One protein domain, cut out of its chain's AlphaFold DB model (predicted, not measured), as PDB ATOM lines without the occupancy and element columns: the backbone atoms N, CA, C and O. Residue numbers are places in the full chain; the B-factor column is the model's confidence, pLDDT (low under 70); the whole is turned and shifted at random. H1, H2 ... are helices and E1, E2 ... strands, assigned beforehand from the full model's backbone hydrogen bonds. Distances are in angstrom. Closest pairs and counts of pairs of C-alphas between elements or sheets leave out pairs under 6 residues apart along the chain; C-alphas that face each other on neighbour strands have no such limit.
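This is residues 2 to 97 and 284 to 342 of the 352 residues of the protein "Predicted protein" of Phaeodactylum tricornutum (strain CCAP 1055/1) (UniProt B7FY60). A small parallel sheet of three strands, E1, E2 and E3, is sandwiched between helices, with H1 and H2 on one side and H3 on the other. H4 crosses the far side of H1 at nearly a right angle, and from it a long unnamed tail, residues 322 to 342, runs back to the E1 side. The printed part has 155 residues with four named helices and four named strands in the order E1 H1 E2 H2 E3 H3 E4 H4; the class is mixed, helices and strands, with 74 residues in named elements, under half. The sheet order is E1, E2, E3. The whole is compact, with a radius of gyration of the C-alphas of 15.9 A and spans of 45 by 34 by 27 A.

In the sheet, E2 (residues 35 to 41) is the inner strand, and E1 (residues 2 to 5) and E3 (residues 63 to 68) are the edge strands. N 2 and O 38 are 2.8 A apart, and N 66 and O 37 are 2.9 A apart, within hydrogen-bond range. H1 (residues 13 to 28) is on the sheet at a height of 9.6 A, over E2 and E3, and runs along the strands, at 1 degrees to E2 on the local plane. H2 (residues 52 to 60) is on the sheet at a height of 7.0 A, over none of its strands. H1 and H2 are close but not clearly touching, the closest C-alphas being those of Leu 20 and Leu 58, 6.5 A; they run the same way at a shallow tilt of 19 degrees. H3 (residues 76 to 88) is on the sheet at a height of 9.2 A, over E1 and E2, slantwise to the strands at 44 degrees to E1 on the local plane. These make three layers, helices on both faces of a sheet. E1, H1, E2 and E2, H2, E3 are strand-helix-strand units, two parallel neighbour strands with a helix between, each with a right-handed crossover. E4 (residues 95 to 97) pairs with no named strand but is near E2. H4 (residues 306 to 321) is not on the sheet; its residues 310 to 317 touch residues 17 to 24 of H1, about perpendicular at 79 degrees, the closest C-alphas being those of Leu 21 and Arg 313, 6.7 A. Every O i to N i+4 pair is within hydrogen-bond range in H1, H2 and H4; H3 has 3 of 9, and 10 of 10 O i to N i+3 pairs.

E1 begins at C-alpha 2 (-9.542, 17.519, 32.219). From first to last C-alpha, E2 is 19.5 A long, E3 15.5 A, H1 22.5 A, H3 21.3 A and H4 22.0 A. H4 ends at C-alpha 321 (9.717, 15.878, 23.364).

The C-alphas farthest apart, of Ile 72 and Glu 300, are 47.7 A apart. Residues 98 to 283 are not printed; C-alphas 97 and 284 are 18.9 A apart across the cut. Of the links printed whole, H2 to E3 is tight and the others are short. Residues 284 to 305 also hold no named element. Residues 335 to 342 are under pLDDT 70; the mean of the printed part is 92.4.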
ATOM      1  N   ILE A   2     -10.094  16.466  31.357       93.88
ATOM      2  CA  ILE A   2      -9.542  17.519  32.219       93.88
ATOM      3  C   ILE A   2     -10.573  18.650  32.292       93.88
ATOM      4  O   ILE A   2     -10.874  19.281  31.276       93.88
ATOM      5  N   GLY A   3     -11.143  18.850  33.480       91.12
ATOM      6  CA  GLY A   3     -12.126  19.895  33.768       91.12
ATOM      7  C   GLY A   3     -11.487  21.187  34.272       91.12
ATOM      8  O   GLY A   3     -10.398  21.141  34.844       91.12
ATOM      9  N   GLY A   4     -12.165  22.321  34.080       90.50
ATOM     10  CA  GLY A   4     -11.777  23.600  34.687       90.50
ATOM     11  C   GLY A   4     -10.424  24.140  34.214       90.50
ATOM     12  O   GLY A   4      -9.685  24.730  34.999       90.50
ATOM     13  N   CYS A   5     -10.049  23.922  32.951       93.56
ATOM     14  CA  CYS A   5      -8.767  24.405  32.437       93.56
ATOM     15  C   CYS A   5      -8.768  25.938  32.370       93.56
ATOM     16  O   CYS A   5      -9.486  26.521  31.560       93.56
ATOM     17  N   ASN A   6      -7.960  26.583  33.211       94.12
ATOM     18  CA  ASN A   6      -7.697  28.019  33.165       94.12
ATOM     19  C   ASN A   6      -6.186  28.245  32.942       94.12
ATOM     20  O   ASN A   6      -5.401  28.042  33.872       94.12
ATOM     21  N   PRO A   7      -5.754  28.616  31.725       94.12
ATOM     22  CA  PRO A   7      -4.354  28.903  31.409       94.12
ATOM     23  C   PRO A   7      -3.691  29.997  32.260       94.12
ATOM     24  O   PRO A   7      -2.485  29.907  32.496       94.12
ATOM     25  N   ASP A   8      -4.455  30.965  32.776       93.19
ATOM     26  CA  ASP A   8      -3.952  32.021  33.670       93.19
ATOM     27  C   ASP A   8      -3.677  31.484  35.088       93.19
ATOM     28  O   ASP A   8      -2.848  32.007  35.840       93.19
ATOM     29  N   HIS A   9      -4.322  30.369  35.442       91.00
ATOM     30  CA  HIS A   9      -4.151  29.643  36.699       91.00
ATOM     31  C   HIS A   9      -3.903  28.146  36.439       91.00
ATOM     32  O   HIS A   9      -4.776  27.309  36.695       91.00
ATOM     33  N   PRO A  10      -2.703  27.761  35.959       90.25
ATOM     34  CA  PRO A  10      -2.470  26.487  35.274       90.25
ATOM     35  C   PRO A  10      -2.338  25.259  36.203       90.25
ATOM     36  O   PRO A  10      -1.516  24.370  35.973       90.25
ATOM     37  N   GLY A  11      -3.161  25.157  37.252       89.56
ATOM     38  CA  GLY A  11      -3.211  24.001  38.159       89.56
ATOM     39  C   GLY A  11      -3.618  22.690  37.468       89.56
ATOM     40  O   GLY A  11      -3.329  21.605  37.973       89.56
ATOM     41  N   TYR A  12      -4.241  22.770  36.287       93.06
ATOM     42  CA  TYR A  12      -4.615  21.609  35.473       93.06
ATOM     43  C   TYR A  12      -3.408  20.921  34.807       93.06
ATOM     44  O   TYR A  12      -3.511  19.760  34.409       93.06
ATOM     45  N   ARG A  13      -2.244  21.589  34.708       94.81
ATOM     46  CA  ARG A  13      -1.072  21.063  33.982       94.81
ATOM     47  C   ARG A  13      -0.560  19.730  34.513       94.81
ATOM     48  O   ARG A  13      -0.005  18.952  33.751       94.81
ATOM     49  N   GLY A  14      -0.773  19.421  35.788       95.00
ATOM     50  CA  GLY A  14      -0.377  18.130  36.353       95.00
ATOM     51  C   GLY A  14      -1.137  16.962  35.728       95.00
ATOM     52  O   GLY A  14      -0.545  15.932  35.411       95.00
ATOM     53  N   PHE A  15      -2.428  17.167  35.464       96.00
ATOM     54  CA  PHE A  15      -3.272  16.222  34.737       96.00
ATOM     55  C   PHE A  15      -2.876  16.159  33.266       96.00
ATOM     56  O   PHE A  15      -2.787  15.072  32.707       96.00
ATOM     57  N   LEU A  16      -2.566  17.310  32.657       97.25
ATOM     58  CA  LEU A  16      -2.053  17.362  31.288       97.25
ATOM     59  C   LEU A  16      -0.769  16.532  31.148       97.25
ATOM     60  O   LEU A  16      -0.676  15.700  30.253       97.25
ATOM     61  N   TYR A  17       0.191  16.692  32.061       98.00
ATOM     62  CA  TYR A  17       1.413  15.893  32.061       98.00
ATOM     63  C   TYR A  17       1.108  14.412  32.242       98.00
ATOM     64  O   TYR A  17       1.643  13.602  31.497       98.00
ATOM     65  N   ASN A  18       0.207  14.042  33.151       98.12
ATOM     66  CA  ASN A  18      -0.179  12.644  33.307       98.12
ATOM     67  C   ASN A  18      -0.826  12.060  32.033       98.12
ATOM     68  O   ASN A  18      -0.532  10.917  31.692       98.12
ATOM     69  N   VAL A  19      -1.608  12.844  31.280       98.56
ATOM     70  CA  VAL A  19      -2.121  12.455  29.950       98.56
ATOM     71  C   VAL A  19      -0.982  12.238  28.949       98.56
ATOM     72  O   VAL A  19      -0.993  11.232  28.242       98.56
ATOM     73  N   LEU A  20       0.024  13.122  28.913       98.75
ATOM     74  CA  LEU A  20       1.202  12.942  28.051       98.75
ATOM     75  C   LEU A  20       1.954  11.645  28.391       98.75
ATOM     76  O   LEU A  20       2.307  10.883  27.493       98.75
ATOM     77  N   LEU A  21       2.159  11.369  29.684       98.50
ATOM     78  CA  LEU A  21       2.818  10.141  30.138       98.50
ATOM     79  C   LEU A  21       1.995   8.897  29.812       98.50
ATOM     80  O   LEU A  21       2.559   7.906  29.362       98.50
ATOM     81  N   ALA A  22       0.677   8.945  30.013       98.38
ATOM     82  CA  ALA A  22      -0.215   7.842  29.679       98.38
ATOM     83  C   ALA A  22      -0.152   7.509  28.182       98.38
ATOM     84  O   ALA A  22      -0.012   6.342  27.822       98.38
ATOM     85  N   ALA A  23      -0.195   8.528  27.319       98.50
ATOM     86  CA  ALA A  23      -0.101   8.357  25.875       98.50
ATOM     87  C   ALA A  23       1.245   7.751  25.448       98.50
ATOM     88  O   ALA A  23       1.256   6.811  24.655       98.50
ATOM     89  N   ASP A  24       2.359   8.250  25.992       98.19
ATOM     90  CA  ASP A  24       3.704   7.752  25.688       98.19
ATOM     91  C   ASP A  24       3.916   6.310  26.185       98.19
ATOM     92  O   ASP A  24       4.468   5.488  25.456       98.19
ATOM     93  N   ILE A  25       3.420   5.962  27.382       96.94
ATOM     94  CA  ILE A  25       3.471   4.582  27.892       96.94
ATOM     95  C   ILE A  25       2.649   3.650  27.003       96.94
ATOM     96  O   ILE A  25       3.154   2.602  26.617       96.94
ATOM     97  N   LEU A  26       1.411   4.008  26.654       97.44
ATOM     98  CA  LEU A  26       0.567   3.160  25.806       97.44
ATOM     99  C   LEU A  26       1.210   2.907  24.435       97.44
ATOM    100  O   LEU A  26       1.207   1.765  23.980       97.44
ATOM    101  N   SER A  27       1.839   3.922  23.827       97.19
ATOM    102  CA  SER A  27       2.637   3.742  22.606       97.19
ATOM    103  C   SER A  27       3.804   2.776  22.806       97.19
ATOM    104  O   SER A  27       3.971   1.852  22.015       97.19
ATOM    105  N   GLU A  28       4.606   2.950  23.862       96.19
ATOM    106  CA  GLU A  28       5.733   2.050  24.155       96.19
ATOM    107  C   GLU A  28       5.281   0.607  24.434       96.19
ATOM    108  O   GLU A  28       6.023  -0.336  24.171       96.19
ATOM    109  N   GLN A  29       4.066   0.428  24.953       95.31
ATOM    110  CA  GLN A  29       3.458  -0.877  25.207       95.31
ATOM    111  C   GLN A  29       2.773  -1.479  23.965       95.31
ATOM    112  O   GLN A  29       2.200  -2.566  24.057       95.31
ATOM    113  N   GLY A  30       2.830  -0.804  22.812       96.56
ATOM    114  CA  GLY A  30       2.274  -1.286  21.547       96.56
ATOM    115  C   GLY A  30       0.754  -1.170  21.446       96.56
ATOM    116  O   GLY A  30       0.137  -1.966  20.743       96.56
ATOM    117  N   SER A  31       0.134  -0.231  22.170       97.56
ATOM    118  CA  SER A  31      -1.288   0.067  21.984       97.56
ATOM    119  C   SER A  31      -1.528   0.627  20.585       97.56
ATOM    120  O   SER A  31      -0.765   1.462  20.094       97.56
ATOM    121  N   THR A  32      -2.604   0.168  19.956       97.25
ATOM    122  CA  THR A  32      -3.035   0.592  18.613       97.25
ATOM    123  C   THR A  32      -4.287   1.464  18.650       97.25
ATOM    124  O   THR A  32      -4.779   1.898  17.608       97.25
ATOM    125  N   ALA A  33      -4.820   1.725  19.845       97.94
ATOM    126  CA  ALA A  33      -6.029   2.507  20.025       97.94
ATOM    127  C   ALA A  33      -5.794   4.006  19.778       97.94
ATOM    128  O   ALA A  33      -4.780   4.586  20.180       97.94
ATOM    129  N   ASP A  34      -6.799   4.660  19.194       98.50
ATOM    130  CA  ASP A  34      -6.867   6.118  19.163       98.50
ATOM    131  C   ASP A  34      -6.894   6.685  20.587       98.50
ATOM    132  O   ASP A  34      -7.593   6.185  21.473       98.50
ATOM    133  N   ARG A  35      -6.185   7.796  20.796       98.38
ATOM    134  CA  ARG A  35      -6.123   8.488  22.087       98.38
ATOM    135  C   ARG A  35      -6.843   9.819  21.991       98.38
ATOM    136  O   ARG A  35      -6.515  10.647  21.145       98.38
ATOM    137  N   ILE A  36      -7.817  10.034  22.872       98.62
ATOM    138  CA  ILE A  36      -8.614  11.262  22.915       98.62
ATOM    139  C   ILE A  36      -8.575  11.843  24.324       98.62
ATOM    140  O   ILE A  36      -8.831  11.140  25.300       98.62
ATOM    141  N   VAL A  37      -8.326  13.147  24.430       98.44
ATOM    142  CA  VAL A  37      -8.505  13.903  25.669       98.44
ATOM    143  C   VAL A  37      -9.675  14.869  25.525       98.44
ATOM    144  O   VAL A  37      -9.754  15.653  24.580       98.44
ATOM    145  N   PHE A  38     -10.602  14.809  26.479       97.94
ATOM    146  CA  PHE A  38     -11.643  15.822  26.622       97.94
ATOM    147  C   PHE A  38     -11.130  16.961  27.483       97.94
ATOM    148  O   PHE A  38     -10.683  16.707  28.606       97.94
ATOM    149  N   ILE A  39     -11.232  18.181  26.965       96.88
ATOM    150  CA  ILE A  39     -10.849  19.410  27.652       96.88
ATOM    151  C   ILE A  39     -12.097  20.252  27.870       96.88
ATOM    152  O   ILE A  39     -12.819  20.554  26.924       96.88
ATOM    153  N   GLN A  40     -12.339  20.638  29.116       95.31
ATOM    154  CA  GLN A  40     -13.328  21.647  29.460       95.31
ATOM    155  C   GLN A  40     -12.597  22.870  29.992       95.31
ATOM    156  O   GLN A  40     -11.881  22.778  30.995       95.31
ATOM    157  N   MET A  41     -12.774  24.005  29.324       95.06
ATOM    158  CA  MET A  41     -12.237  25.272  29.808       95.06
ATOM    159  C   MET A  41     -13.015  25.739  31.040       95.06
ATOM    160  O   MET A  41     -14.197  25.424  31.205       95.06
ATOM    161  N   SER A  42     -12.337  26.460  31.927       92.62
ATOM    162  CA  SER A  42     -12.972  27.077  33.091       92.62
ATOM    163  C   SER A  42     -13.952  28.174  32.646       92.62
ATOM    164  O   SER A  42     -13.648  28.896  31.694       92.62
ATOM    165  N   PRO A  43     -15.097  28.354  33.331       92.06
ATOM    166  CA  PRO A  43     -15.993  29.483  33.093       92.06
ATOM    167  C   PRO A  43     -15.355  30.839  33.412       92.06
ATOM    168  O   PRO A  43     -15.853  31.852  32.939       92.06
ATOM    169  N   SER A  44     -14.275  30.879  34.207       91.81
ATOM    170  CA  SER A  44     -13.548  32.116  34.525       91.81
ATOM    171  C   SER A  44     -12.440  32.462  33.529       91.81
ATOM    172  O   SER A  44     -11.759  33.464  33.714       91.81
ATOM    173  N   TYR A  45     -12.224  31.624  32.513       93.25
ATOM    174  CA  TYR A  45     -11.255  31.878  31.456       93.25
ATOM    175  C   TYR A  45     -11.969  32.362  30.195       93.25
ATOM    176  O   TYR A  45     -12.910  31.717  29.728       93.25
ATOM    177  N   ASP A  46     -11.492  33.458  29.610       93.75
ATOM    178  CA  ASP A  46     -12.123  34.063  28.432       93.75
ATOM    179  C   ASP A  46     -11.916  33.229  27.156       93.75
ATOM    180  O   ASP A  46     -12.763  33.224  26.266       93.75
ATOM    181  N   GLY A  47     -10.822  32.466  27.060       94.38
ATOM    182  CA  GLY A  47     -10.521  31.646  25.883       94.38
ATOM    183  C   GLY A  47     -11.284  30.318  25.838       94.38
ATOM    184  O   GLY A  47     -11.692  29.773  26.861       94.38
ATOM    185  N   GLU A  48     -11.463  29.764  24.640       95.69
ATOM    186  CA  GLU A  48     -12.182  28.493  24.420       95.69
ATOM    187  C   GLU A  48     -11.260  27.274  24.289       95.69
ATOM    188  O   GLU A  48     -11.721  26.133  24.294       95.69
ATOM    189  N   GLU A  49      -9.948  27.495  24.212       97.50
ATOM    190  CA  GLU A  49      -8.975  26.450  23.914       97.50
ATOM    191  C   GLU A  49      -7.742  26.520  24.821       97.50
ATOM    192  O   GLU A  49      -7.468  27.522  25.485       97.50
ATOM    193  N   LEU A  50      -6.977  25.426  24.836       97.75
ATOM    194  CA  LEU A  50      -5.674  25.398  25.500       97.75
ATOM    195  C   LEU A  50      -4.673  26.271  24.727       97.75
ATOM    196  O   LEU A  50      -4.758  26.361  23.500       97.75
ATOM    197  N   PRO A  51      -3.651  26.830  25.397       97.19
ATOM    198  CA  PRO A  51      -2.590  27.558  24.724       97.19
ATOM    199  C   PRO A  51      -1.909  26.702  23.639       97.19
ATOM    200  O   PRO A  51      -1.639  25.517  23.874       97.19
ATOM    201  N   PRO A  52      -1.510  27.288  22.493       97.75
ATOM    202  CA  PRO A  52      -0.876  26.547  21.401       97.75
ATOM    203  C   PRO A  52       0.327  25.667  21.795       97.75
ATOM    204  O   PRO A  52       0.471  24.585  21.221       97.75
ATOM    205  N   PRO A  53       1.203  26.051  22.753       96.88
ATOM    206  CA  PRO A  53       2.262  25.160  23.226       96.88
ATOM    207  C   PRO A  53       1.742  23.834  23.796       96.88
ATOM    208  O   PRO A  53       2.311  22.789  23.502       96.88
ATOM    209  N   GLU A  54       0.649  23.856  24.556       97.56
ATOM    210  CA  GLU A  54       0.076  22.664  25.191       97.56
ATOM    211  C   GLU A  54      -0.647  21.776  24.174       97.56
ATOM    212  O   GLU A  54      -0.510  20.552  24.213       97.56
ATOM    213  N   VAL A  55      -1.324  22.391  23.199       98.38
ATOM    214  CA  VAL A  55      -1.909  21.684  22.050       98.38
ATOM    215  C   VAL A  55      -0.830  20.922  21.276       98.38
ATOM    216  O   VAL A  55      -0.987  19.730  21.007       98.38
ATOM    217  N   ARG A  56       0.308  21.570  20.985       98.25
ATOM    218  CA  ARG A  56       1.435  20.927  20.289       98.25
ATOM    219  C   ARG A  56       2.020  19.752  21.067       98.25
ATOM    220  O   ARG A  56       2.430  18.772  20.452       98.25
ATOM    221  N   LEU A  57       2.069  19.827  22.398       98.06
ATOM    222  CA  LEU A  57       2.553  18.717  23.224       98.06
ATOM    223  C   LEU A  57       1.645  17.490  23.112       98.06
ATOM    224  O   LEU A  57       2.151  16.389  22.921       98.06
ATOM    225  N   LEU A  58       0.323  17.680  23.167       98.50
ATOM    226  CA  LEU A  58      -0.642  16.590  22.997       98.50
ATOM    227  C   LEU A  58      -0.562  15.976  21.594       98.50
ATOM    228  O   LEU A  58      -0.541  14.756  21.457       98.50
ATOM    229  N   GLN A  59      -0.424  16.809  20.562       97.69
ATOM    230  CA  GLN A  59      -0.255  16.347  19.182       97.69
ATOM    231  C   GLN A  59       1.033  15.531  18.985       97.69
ATOM    232  O   GLN A  59       1.011  14.536  18.266       97.69
ATOM    233  N   ARG A  60       2.143  15.895  19.648       97.38
ATOM    234  CA  ARG A  60       3.420  15.151  19.581       97.38
ATOM    235  C   ARG A  60       3.337  13.728  20.130       97.38
ATOM    236  O   ARG A  60       4.147  12.894  19.742       97.38
ATOM    237  N   VAL A  61       2.398  13.467  21.033       97.69
ATOM    238  CA  VAL A  61       2.103  12.121  21.554       97.69
ATOM    239  C   VAL A  61       0.801  11.564  20.973       97.69
ATOM    240  O   VAL A  61       0.191  10.675  21.562       97.69
ATOM    241  N   GLU A  62       0.374  12.104  19.824       98.00
ATOM    242  CA  GLU A  62      -0.762  11.642  19.020       98.00
ATOM    243  C   GLU A  62      -2.082  11.563  19.809       98.00
ATOM    244  O   GLU A  62      -2.917  10.678  19.603       98.00
ATOM    245  N   VAL A  63      -2.284  12.509  20.730       98.69
ATOM    246  CA  VAL A  63      -3.540  12.674  21.463       98.69
ATOM    247  C   VAL A  63      -4.439  13.655  20.714       98.69
ATOM    248  O   VAL A  63      -4.112  14.829  20.543       98.69
ATOM    249  N   GLN A  64      -5.617  13.181  20.306       98.38
ATOM    250  CA  GLN A  64      -6.678  14.004  19.732       98.38
ATOM    251  C   GLN A  64      -7.357  14.823  20.837       98.38
ATOM    252  O   GLN A  64      -7.763  14.286  21.869       98.38
ATOM    253  N   ILE A  65      -7.533  16.122  20.612       98.56
ATOM    254  CA  ILE A  65      -8.204  17.014  21.562       98.56
ATOM    255  C   ILE A  65      -9.675  17.140  21.178       98.56
ATOM    256  O   ILE A  65     -10.012  17.344  20.011       98.56
ATOM    257  N   ARG A  66     -10.566  17.030  22.162       97.94
ATOM    258  CA  ARG A  66     -11.978  17.389  22.016       97.94
ATOM    259  C   ARG A  66     -12.349  18.382  23.102       97.94
ATOM    260  O   ARG A  66     -12.399  18.030  24.280       97.94
ATOM    261  N   TYR A  67     -12.625  19.610  22.693       97.75
ATOM    262  CA  TYR A  67     -13.189  20.610  23.584       97.75
ATOM    263  C   TYR A  67     -14.657  20.283  23.856       97.75
ATOM    264  O   TYR A  67     -15.406  19.920  22.946       97.75
ATOM    265  N   ILE A  68     -15.052  20.359  25.123       95.81
ATOM    266  CA  ILE A  68     -16.442  20.218  25.555       95.81
ATOM    267  C   ILE A  68     -16.933  21.557  26.121       95.81
ATOM    268  O   ILE A  68     -16.107  22.342  26.588       95.81
ATOM    269  N   PRO A  69     -18.252  21.827  26.102       94.44
ATOM    270  CA  PRO A  69     -18.786  23.118  26.523       94.44
ATOM    271  C   PRO A  69     -18.323  23.526  27.924       94.44
ATOM    272  O   PRO A  69     -18.340  22.698  28.848       94.44
ATOM    273  N   LYS A  70     -17.967  24.807  28.081       92.75
ATOM    274  CA  LYS A  70     -17.735  25.423  29.391       92.75
ATOM    275  C   LYS A  70     -18.959  25.210  30.288       92.75
ATOM    276  O   LYS A  70     -20.093  25.283  29.803       92.75
ATOM    277  N   PRO A  71     -18.765  24.906  31.578       89.88
ATOM    278  CA  PRO A  71     -19.881  24.849  32.503       89.88
ATOM    279  C   PRO A  71     -20.364  26.278  32.801       89.88
ATOM    280  O   PRO A  71     -19.634  27.239  32.588       89.88
ATOM    281  N   ILE A  72     -21.589  26.428  33.305       86.06
ATOM    282  CA  ILE A  72     -22.103  27.741  33.745       86.06
ATOM    283  C   ILE A  72     -21.370  28.197  35.015       86.06
ATOM    284  O   ILE A  72     -21.089  29.377  35.203       86.06
ATOM    285  N   SER A  73     -21.048  27.245  35.887       85.19
ATOM    286  CA  SER A  73     -20.337  27.460  37.140       85.19
ATOM    287  C   SER A  73     -19.377  26.304  37.408       85.19
ATOM    288  O   SER A  73     -19.528  25.202  36.882       85.19
ATOM    289  N   GLU A  74     -18.365  26.560  38.233       81.56
ATOM    290  CA  GLU A  74     -17.429  25.523  38.659       81.56
ATOM    291  C   GLU A  74     -18.119  24.559  39.641       81.56
ATOM    292  O   GLU A  74     -18.528  24.958  40.733       81.56
ATOM    293  N   SER A  75     -18.233  23.286  39.254       83.19
ATOM    294  CA  SER A  75     -18.876  22.220  40.032       83.19
ATOM    295  C   SER A  75     -18.109  20.918  39.836       83.19
ATOM    296  O   SER A  75     -18.022  20.389  38.725       83.19
ATOM    297  N   PHE A  76     -17.546  20.380  40.925       80.25
ATOM    298  CA  PHE A  76     -16.810  19.115  40.870       80.25
ATOM    299  C   PHE A  76     -17.700  17.975  40.366       80.25
ATOM    300  O   PHE A  76     -17.285  17.206  39.505       80.25
ATOM    301  N   TYR A  77     -18.936  17.899  40.861       80.88
ATOM    302  CA  TYR A  77     -19.877  16.855  40.473       80.88
ATOM    303  C   TYR A  77     -20.302  16.966  39.008       80.88
ATOM    304  O   TYR A  77     -20.335  15.959  38.309       80.88
ATOM    305  N   ASP A  78     -20.583  18.165  38.495       84.19
ATOM    306  CA  ASP A  78     -20.956  18.290  37.081       84.19
ATOM    307  C   ASP A  78     -19.775  17.981  36.155       84.19
ATOM    308  O   ASP A  78     -19.974  17.378  35.095       84.19
ATOM    309  N   ALA A  79     -18.552  18.336  36.570       86.25
ATOM    310  CA  ALA A  79     -17.324  18.010  35.852       86.25
ATOM    311  C   ALA A  79     -17.076  16.496  35.797       86.25
ATOM    312  O   ALA A  79     -16.792  15.973  34.717       86.25
ATOM    313  N   THR A  80     -17.240  15.765  36.910       88.94
ATOM    314  CA  THR A  80     -17.066  14.302  36.898       88.94
ATOM    315  C   THR A  80     -18.084  13.628  35.987       88.94
ATOM    316  O   THR A  80     -17.713  12.712  35.263       88.94
ATOM    317  N   LEU A  81     -19.323  14.121  35.913       92.31
ATOM    318  CA  LEU A  81     -20.342  13.584  35.003       92.31
ATOM    319  C   LEU A  81     -20.041  13.859  33.518       92.31
ATOM    320  O   LEU A  81     -20.505  13.116  32.650       92.31
ATOM    321  N   GLN A  82     -19.208  14.851  33.182       93.44
ATOM    322  CA  GLN A  82     -18.818  15.084  31.783       93.44
ATOM    323  C   GLN A  82     -18.006  13.927  31.184       93.44
ATOM    324  O   GLN A  82     -17.917  13.827  29.956       93.44
ATOM    325  N   LYS A  83     -17.437  13.026  32.003       94.81
ATOM    326  CA  LYS A  83     -16.716  11.848  31.495       94.81
ATOM    327  C   LYS A  83     -17.591  10.937  30.634       94.81
ATOM    328  O   LYS A  83     -17.085  10.299  29.717       94.81
ATOM    329  N   PHE A  84     -18.909  10.950  30.832       97.62
ATOM    330  CA  PHE A  84     -19.834  10.155  30.025       97.62
ATOM    331  C   PHE A  84     -20.069  10.686  28.610       97.62
ATOM    332  O   PHE A  84     -20.663   9.986  27.791       97.62
ATOM    333  N   ARG A  85     -19.531  11.863  28.261       97.38
ATOM    334  CA  ARG A  85     -19.505  12.330  26.867       97.38
ATOM    335  C   ARG A  85     -18.796  11.357  25.929       97.38
ATOM    336  O   ARG A  85     -18.969  11.470  24.727       97.38
ATOM    337  N   ILE A  86     -18.038  10.379  26.438       98.00
ATOM    338  CA  ILE A  86     -17.471   9.320  25.596       98.00
ATOM    339  C   ILE A  86     -18.545   8.556  24.809       98.00
ATOM    340  O   ILE A  86     -18.245   8.024  23.747       98.00
ATOM    341  N   LEU A  87     -19.798   8.550  25.282       98.56
ATOM    342  CA  LEU A  87     -20.936   7.958  24.579       98.56
ATOM    343  C   LEU A  87     -21.274   8.674  23.261       98.56
ATOM    344  O   LEU A  87     -21.940   8.085  22.417       98.56
ATOM    345  N   THR A  88     -20.797   9.908  23.049       97.75
ATOM    346  CA  THR A  88     -20.962  10.635  21.777       97.75
ATOM    347  C   THR A  88     -19.900  10.275  20.739       97.75
ATOM    348  O   THR A  88     -19.972  10.730  19.599       97.75
ATOM    349  N   LEU A  89     -18.903   9.464  21.100       98.19
ATOM    350  CA  LEU A  89     -17.832   9.048  20.201       98.19
ATOM    351  C   LEU A  89     -18.285   7.879  19.307       98.19
ATOM    352  O   LEU A  89     -17.650   6.830  19.268       98.19
ATOM    353  N   THR A  90     -19.383   8.071  18.574       97.81
ATOM    354  CA  THR A  90     -20.104   7.028  17.818       97.81
ATOM    355  C   THR A  90     -19.300   6.403  16.676       97.81
ATOM    356  O   THR A  90     -19.619   5.305  16.231       97.81
ATOM    357  N   LYS A  91     -18.192   7.033  16.255       97.56
ATOM    358  CA  LYS A  91     -17.224   6.426  15.324       97.56
ATOM    359  C   LYS A  91     -16.443   5.249  15.928       97.56
ATOM    360  O   LYS A  91     -15.798   4.513  15.187       97.56
ATOM    361  N   TYR A  92     -16.473   5.075  17.251       98.12
ATOM    362  CA  TYR A  92     -15.826   3.958  17.932       98.12
ATOM    363  C   TYR A  92     -16.852   2.969  18.450       98.12
ATOM    364  O   TYR A  92     -17.817   3.318  19.121       98.12
ATOM    365  N   ARG A  93     -16.556   1.689  18.246       96.69
ATOM    366  CA  ARG A  93     -17.308   0.593  18.858       96.69
ATOM    367  C   ARG A  93     -17.002   0.432  20.355       96.69
ATOM    368  O   ARG A  93     -17.877   0.003  21.110       96.69
ATOM    369  N   ARG A  94     -15.730   0.682  20.709       97.69
ATOM    370  CA  ARG A  94     -14.995   0.580  21.992       97.69
ATOM    371  C   ARG A  94     -14.484   1.925  22.488       97.69
ATOM    372  O   ARG A  94     -13.654   2.476  21.781       97.69
ATOM    373  N   VAL A  95     -14.858   2.415  23.674       98.50
ATOM    374  CA  VAL A  95     -14.087   3.484  24.338       98.50
ATOM    375  C   VAL A  95     -13.724   3.075  25.757       98.50
ATOM    376  O   VAL A  95     -14.606   2.947  26.604       98.50
ATOM    377  N   LEU A  96     -12.425   2.893  26.011       98.69
ATOM    378  CA  LEU A  96     -11.859   2.756  27.353       98.69
ATOM    379  C   LEU A  96     -11.546   4.155  27.893       98.69
ATOM    380  O   LEU A  96     -10.704   4.869  27.351       98.69
ATOM    381  N   PHE A  97     -12.239   4.552  28.949       98.69
ATOM    382  CA  PHE A  97     -12.011   5.808  29.637       98.69
ATOM    383  C   PHE A  97     -10.970   5.642  30.744       98.69
ATOM    384  O   PHE A  97     -11.008   4.672  31.500       98.69
ATOM    385  N   GLY A 284      -6.614  12.127  45.098       85.31
ATOM    386  CA  GLY A 284      -6.475  13.127  46.161       85.31
ATOM    387  C   GLY A 284      -5.037  13.628  46.357       85.31
ATOM    388  O   GLY A 284      -4.417  14.149  45.434       85.31
ATOM    389  N   ARG A 285      -4.499  13.485  47.577       87.06
ATOM    390  CA  ARG A 285      -3.153  13.975  47.938       87.06
ATOM    391  C   ARG A 285      -2.006  13.110  47.400       87.06
ATOM    392  O   ARG A 285      -0.846  13.468  47.593       87.06
ATOM    393  N   ASP A 286      -2.292  12.003  46.720       88.81
ATOM    394  CA  ASP A 286      -1.252  11.124  46.175       88.81
ATOM    395  C   ASP A 286      -0.717  11.564  44.809       88.81
ATOM    396  O   ASP A 286       0.288  11.020  44.349       88.81
ATOM    397  N   LYS A 287      -1.333  12.583  44.202       93.31
ATOM    398  CA  LYS A 287      -0.925  13.187  42.927       93.31
ATOM    399  C   LYS A 287       0.548  13.621  42.962       93.31
ATOM    400  O   LYS A 287       0.916  14.410  43.828       93.31
ATOM    401  N   PRO A 288       1.424  13.131  42.068       94.69
ATOM    402  CA  PRO A 288       2.856  13.438  42.125       94.69
ATOM    403  C   PRO A 288       3.177  14.930  41.963       94.69
ATOM    404  O   PRO A 288       4.027  15.453  42.677       94.69
ATOM    405  N   TRP A 289       2.447  15.622  41.085       94.19
ATOM    406  CA  TRP A 289       2.682  17.021  40.707       94.19
ATOM    407  C   TRP A 289       2.370  18.059  41.797       94.19
ATOM    408  O   TRP A 289       2.786  19.214  41.680       94.19
ATOM    409  N   ILE A 290       1.673  17.670  42.870       93.38
ATOM    410  CA  ILE A 290       1.433  18.538  44.037       93.38
ATOM    411  C   ILE A 290       2.522  18.404  45.115       93.38
ATOM    412  O   ILE A 290       2.396  18.979  46.193       93.38
ATOM    413  N   HIS A 291       3.582  17.637  44.847       92.62
ATOM    414  CA  HIS A 291       4.729  17.453  45.740       92.62
ATOM    415  C   HIS A 291       6.026  17.866  45.044       92.62
ATOM    416  O   HIS A 291       6.069  18.035  43.827       92.62
ATOM    417  N   LYS A 292       7.103  18.002  45.824       93.88
ATOM    418  CA  LYS A 292       8.457  18.098  45.264       93.88
ATOM    419  C   LYS A 292       8.886  16.743  44.676       93.88
ATOM    420  O   LYS A 292       8.473  15.705  45.208       93.88
ATOM    421  N   PRO A 293       9.719  16.735  43.623       94.81
ATOM    422  CA  PRO A 293      10.298  15.504  43.105       94.81
ATOM    423  C   PRO A 293      11.182  14.821  44.162       94.81
ATOM    424  O   PRO A 293      11.737  15.488  45.043       94.81
ATOM    425  N   PRO A 294      11.345  13.491  44.087       93.62
ATOM    426  CA  PRO A 294      12.395  12.792  44.809       93.62
ATOM    427  C   PRO A 294      13.786  13.345  44.479       93.62
ATOM    428  O   PRO A 294      14.014  13.853  43.384       93.62
ATOM    429  N   ARG A 295      14.731  13.199  45.419       90.38
ATOM    430  CA  ARG A 295      16.128  13.636  45.224       90.38
ATOM    431  C   ARG A 295      16.830  12.882  44.094       90.38
ATOM    432  O   ARG A 295      17.659  13.466  43.410       90.38
ATOM    433  N   ASP A 296      16.492  11.608  43.921       92.88
ATOM    434  CA  ASP A 296      17.057  10.739  42.895       92.88
ATOM    435  C   ASP A 296      15.931  10.140  42.044       92.88
ATOM    436  O   ASP A 296      15.085   9.397  42.542       92.88
ATOM    437  N   ILE A 297      15.913  10.500  40.762       93.50
ATOM    438  CA  ILE A 297      14.957  10.027  39.751       93.50
ATOM    439  C   ILE A 297      15.681   9.296  38.608       93.50
ATOM    440  O   ILE A 297      15.265   9.363  37.452       93.50
ATOM    441  N   SER A 298      16.795   8.633  38.931       93.81
ATOM    442  CA  SER A 298      17.588   7.804  38.019       93.81
ATOM    443  C   SER A 298      16.881   6.503  37.616       93.81
ATOM    444  O   SER A 298      15.889   6.085  38.218       93.81
ATOM    445  N   GLU A 299      17.430   5.828  36.600       93.19
ATOM    446  CA  GLU A 299      16.987   4.494  36.168       93.19
ATOM    447  C   GLU A 299      16.987   3.468  37.307       93.19
ATOM    448  O   GLU A 299      16.062   2.663  37.403       93.19
ATOM    449  N   GLU A 300      17.986   3.525  38.190       93.25
ATOM    450  CA  GLU A 300      18.108   2.641  39.355       93.25
ATOM    451  C   GLU A 300      16.949   2.845  40.345       93.25
ATOM    452  O   GLU A 300      16.448   1.905  40.960       93.25
ATOM    453  N   HIS A 301      16.472   4.084  40.462       92.06
ATOM    454  CA  HIS A 301      15.510   4.501  41.477       92.06
ATOM    455  C   HIS A 301      14.063   4.582  40.977       92.06
ATOM    456  O   HIS A 301      13.138   4.702  41.788       92.06
ATOM    457  N   LYS A 302      13.829   4.487  39.661       91.94
ATOM    458  CA  LYS A 302      12.504   4.685  39.046       91.94
ATOM    459  C   LYS A 302      11.411   3.775  39.612       91.94
ATOM    460  O   LYS A 302      10.252   4.173  39.671       91.94
ATOM    461  N   MET A 303      11.776   2.577  40.074       90.44
ATOM    462  CA  MET A 303      10.855   1.587  40.638       90.44
ATOM    463  C   MET A 303      10.830   1.592  42.175       90.44
ATOM    464  O   MET A 303      10.538   0.566  42.772       90.44
ATOM    465  N   LYS A 304      11.136   2.709  42.853       89.75
ATOM    466  CA  LYS A 304      10.977   2.797  44.322       89.75
ATOM    467  C   LYS A 304       9.529   3.009  44.767       89.75
ATOM    468  O   LYS A 304       9.133   2.553  45.833       89.75
ATOM    469  N   SER A 305       8.737   3.730  43.977       90.12
ATOM    470  CA  SER A 305       7.295   3.906  44.190       90.12
ATOM    471  C   SER A 305       6.631   4.455  42.930       90.12
ATOM    472  O   SER A 305       7.313   4.949  42.032       90.12
ATOM    473  N   ARG A 306       5.293   4.478  42.885       89.62
ATOM    474  CA  ARG A 306       4.543   5.132  41.797       89.62
ATOM    475  C   ARG A 306       4.901   6.603  41.589       89.62
ATOM    476  O   ARG A 306       4.885   7.078  40.458       89.62
ATOM    477  N   LYS A 307       5.273   7.323  42.655       91.88
ATOM    478  CA  LYS A 307       5.732   8.715  42.542       91.88
ATOM    479  C   LYS A 307       7.102   8.781  41.863       91.88
ATOM    480  O   LYS A 307       7.272   9.602  40.971       91.88
ATOM    481  N   TYR A 308       8.043   7.908  42.237       94.12
ATOM    482  CA  TYR A 308       9.345   7.821  41.556       94.12
ATOM    483  C   TYR A 308       9.172   7.464  40.082       94.12
ATOM    484  O   TYR A 308       9.769   8.115  39.231       94.12
ATOM    485  N   PHE A 309       8.297   6.501  39.783       94.50
ATOM    486  CA  PHE A 309       8.011   6.100  38.413       94.50
ATOM    487  C   PHE A 309       7.439   7.260  37.597       94.50
ATOM    488  O   PHE A 309       7.943   7.545  36.515       94.50
ATOM    489  N   TRP A 310       6.451   7.984  38.132       96.19
ATOM    490  CA  TRP A 310       5.871   9.152  37.465       96.19
ATOM    491  C   TRP A 310       6.915  10.242  37.186       96.19
ATOM    492  O   TRP A 310       6.992  10.737  36.065       96.19
ATOM    493  N   TRP A 311       7.759  10.582  38.166       97.12
ATOM    494  CA  TRP A 311       8.804  11.601  37.995       97.12
ATOM    495  C   TRP A 311       9.882  11.189  36.998       97.12
ATOM    496  O   TRP A 311      10.284  11.993  36.158       97.12
ATOM    497  N   TRP A 312      10.322   9.934  37.060       96.69
ATOM    498  CA  TRP A 312      11.260   9.377  36.094       96.69
ATOM    499  C   TRP A 312      10.672   9.389  34.673       96.69
ATOM    500  O   TRP A 312      11.341   9.831  33.738       96.69
ATOM    501  N   ARG A 313       9.399   8.993  34.507       96.62
ATOM    502  CA  ARG A 313       8.687   9.081  33.220       96.62
ATOM    503  C   ARG A 313       8.589  10.519  32.729       96.62
ATOM    504  O   ARG A 313       8.855  10.758  31.554       96.62
ATOM    505  N   LEU A 314       8.257  11.467  33.608       97.94
ATOM    506  CA  LEU A 314       8.202  12.881  33.249       97.94
ATOM    507  C   LEU A 314       9.561  13.393  32.785       97.94
ATOM    508  O   LEU A 314       9.612  14.063  31.762       97.94
ATOM    509  N   LYS A 315      10.653  13.038  33.470       97.56
ATOM    510  CA  LYS A 315      12.014  13.381  33.038       97.56
ATOM    511  C   LYS A 315      12.320  12.826  31.655       97.56
ATOM    512  O   LYS A 315      12.668  13.589  30.761       97.56
ATOM    513  N   LYS A 316      12.119  11.521  31.458       97.12
ATOM    514  CA  LYS A 316      12.371  10.859  30.172       97.12
ATOM    515  C   LYS A 316      11.573  11.506  29.036       97.12
ATOM    516  O   LYS A 316      12.127  11.766  27.970       97.12
ATOM    517  N   LEU A 317      10.284  11.779  29.254       97.94
ATOM    518  CA  LEU A 317       9.437  12.386  28.230       97.94
ATOM    519  C   LEU A 317       9.780  13.864  28.003       97.94
ATOM    520  O   LEU A 317       9.810  14.305  26.858       97.94
ATOM    521  N   ASN A 318      10.087  14.617  29.063       97.44
ATOM    522  CA  ASN A 318      10.548  16.000  28.964       97.44
ATOM    523  C   ASN A 318      11.789  16.107  28.076       97.44
ATOM    524  O   ASN A 318      11.805  16.957  27.190       97.44
ATOM    525  N   ASP A 319      12.754  15.204  28.250       96.25
ATOM    526  CA  ASP A 319      13.971  15.144  27.434       96.25
ATOM    527  C   ASP A 319      13.648  14.726  25.980       96.25
ATOM    528  O   ASP A 319      14.189  15.288  25.031       96.25
ATOM    529  N   LYS A 320      12.713  13.780  25.787       97.12
ATOM    530  CA  LYS A 320      12.317  13.247  24.468       97.12
ATOM    531  C   LYS A 320      11.572  14.257  23.589       97.12
ATOM    532  O   LYS A 320      11.837  14.323  22.392       97.12
ATOM    533  N   ILE A 321      10.605  14.993  24.144       96.75
ATOM    534  CA  ILE A 321       9.717  15.878  23.364       96.75
ATOM    535  C   ILE A 321       9.830  17.355  23.743       96.75
ATOM    536  O   ILE A 321       9.006  18.147  23.286       96.75
ATOM    537  N   ASN A 322      10.824  17.730  24.553       95.25
ATOM    538  CA  ASN A 322      11.062  19.094  25.029       95.25
ATOM    539  C   ASN A 322       9.789  19.743  25.612       95.25
ATOM    540  O   ASN A 322       9.279  20.725  25.068       95.25
ATOM    541  N   ILE A 323       9.245  19.160  26.694       95.81
ATOM    542  CA  ILE A 323       8.047  19.694  27.381       95.81
ATOM    543  C   ILE A 323       8.337  21.096  27.951       95.81
ATOM    544  O   ILE A 323       7.438  21.934  28.009       95.81
ATOM    545  N   GLY A 324       9.590  21.372  28.330       94.06
ATOM    546  CA  GLY A 324      10.011  22.659  28.892       94.06
ATOM    547  C   GLY A 324       9.783  22.760  30.401       94.06
ATOM    548  O   GLY A 324       9.662  23.857  30.941       94.06
ATOM    549  N   VAL A 325       9.694  21.619  31.088       93.56
ATOM    550  CA  VAL A 325       9.568  21.560  32.544       93.56
ATOM    551  C   VAL A 325      10.951  21.500  33.180       93.56
ATOM    552  O   VAL A 325      11.728  20.586  32.910       93.56
ATOM    553  N   ASP A 326      11.213  22.413  34.112       94.25
ATOM    554  CA  ASP A 326      12.326  22.278  35.048       94.25
ATOM    555  C   ASP A 326      11.900  21.397  36.230       94.25
ATOM    556  O   ASP A 326      11.202  21.827  37.153       94.25
ATOM    557  N   ILE A 327      12.293  20.127  36.168       93.50
ATOM    558  CA  ILE A 327      11.939  19.139  37.188       93.50
ATOM    559  C   ILE A 327      12.631  19.455  38.515       93.50
ATOM    560  O   ILE A 327      12.017  19.287  39.563       93.50
ATOM    561  N   PHE A 328      13.873  19.938  38.510       89.94
ATOM    562  CA  PHE A 328      14.640  20.130  39.744       89.94
ATOM    563  C   PHE A 328      14.265  21.419  40.480       89.94
ATOM    564  O   PHE A 328      14.355  21.462  41.707       89.94
ATOM    565  N   ASN A 329      13.737  22.416  39.765       92.75
ATOM    566  CA  ASN A 329      13.134  23.616  40.353       92.75
ATOM    567  C   ASN A 329      11.598  23.563  40.391       92.75
ATOM    568  O   ASN A 329      10.923  24.599  40.388       92.75
ATOM    569  N   TRP A 330      11.030  22.355  40.452       94.25
ATOM    570  CA  TRP A 330       9.589  22.166  40.435       94.25
ATOM    571  C   TRP A 330       8.882  22.885  41.586       94.25
ATOM    572  O   TRP A 330       9.147  22.653  42.773       94.25
ATOM    573  N   ARG A 331       7.896  23.703  41.224       91.75
ATOM    574  CA  ARG A 331       6.961  24.312  42.168       91.75
ATOM    575  C   ARG A 331       5.713  23.431  42.249       91.75
ATOM    576  O   ARG A 331       5.053  23.271  41.222       91.75
ATOM    577  N   PRO A 332       5.384  22.868  43.430       91.12
ATOM    578  CA  PRO A 332       4.158  22.103  43.620       91.12
ATOM    579  C   PRO A 332       2.958  22.837  43.041       91.12
ATOM    580  O   PRO A 332       2.731  24.007  43.353       91.12
ATOM    581  N   MET A 333       2.216  22.156  42.173       89.50
ATOM    582  CA  MET A 333       1.089  22.790  41.508       89.50
ATOM    583  C   MET A 333      -0.004  23.113  42.523       89.50
ATOM    584  O   MET A 333      -0.292  22.278  43.393       89.50
ATOM    585  N   PRO A 334      -0.630  24.299  42.420       82.06
ATOM    586  CA  PRO A 334      -1.787  24.601  43.239       82.06
ATOM    587  C   PRO A 334      -2.884  23.589  42.928       82.06
ATOM    588  O   PRO A 334      -2.921  22.981  41.852       82.06
ATOM    589  N   LYS A 335      -3.812  23.423  43.869       69.06
ATOM    590  CA  LYS A 335      -5.051  22.733  43.533       69.06
ATOM    591  C   LYS A 335      -5.703  23.520  42.383       69.06
ATOM    592  O   LYS A 335      -5.885  24.726  42.548       69.06
ATOM    593  N   PRO A 336      -5.996  22.893  41.234       63.28
ATOM    594  CA  PRO A 336      -6.786  23.533  40.189       63.28
ATOM    595  C   PRO A 336      -8.147  23.976  40.736       63.28
ATOM    596  O   PRO A 336      -8.584  23.506  41.795       63.28
ATOM    597  N   SER A 337      -8.821  24.842  39.981       59.19
ATOM    598  CA  SER A 337     -10.248  25.123  40.155       59.19
ATOM    599  C   SER A 337     -11.074  23.824  40.186       59.19
ATOM    600  O   SER A 337     -10.618  22.748  39.775       59.19
ATOM    601  N   LEU A 338     -12.266  23.903  40.787       56.75
ATOM    602  CA  LEU A 338     -13.138  22.751  41.042       56.75
ATOM    603  C   LEU A 338     -13.392  21.943  39.755       56.75
ATOM    604  O   LEU A 338     -13.500  22.491  38.670       56.75
ATOM    605  N   GLY A 339     -13.444  20.616  39.893       50.53
ATOM    606  CA  GLY A 339     -13.475  19.661  38.770       50.53
ATOM    607  C   GLY A 339     -12.374  18.596  38.822       50.53
ATOM    608  O   GLY A 339     -12.453  17.585  38.134       50.53
ATOM    609  N   LEU A 340     -11.363  18.792  39.677       51.59
ATOM    610  CA  LEU A 340     -10.169  17.933  39.748       51.59
ATOM    611  C   LEU A 340      -9.792  17.498  41.185       51.59
ATOM    612  O   LEU A 340      -8.903  16.660  41.382       51.59
ATOM    613  N   PHE A 341     -10.482  18.047  42.192       48.72
ATOM    614  CA  PHE A 341     -10.425  17.675  43.609       48.72
ATOM    615  C   PHE A 341     -11.803  17.888  44.253       48.72
ATOM    616  O   PHE A 341     -12.436  18.906  43.990       48.72
ATOM    617  N   SER A 342     -12.233  16.982  45.136       43.56
ATOM    618  CA  SER A 342     -13.403  17.201  45.994       43.56
ATOM    619  C   SER A 342     -13.061  18.228  47.086       43.56
ATOM    620  O   SER A 342     -12.140  17.991  47.881       43.56
TER     621      SER A 342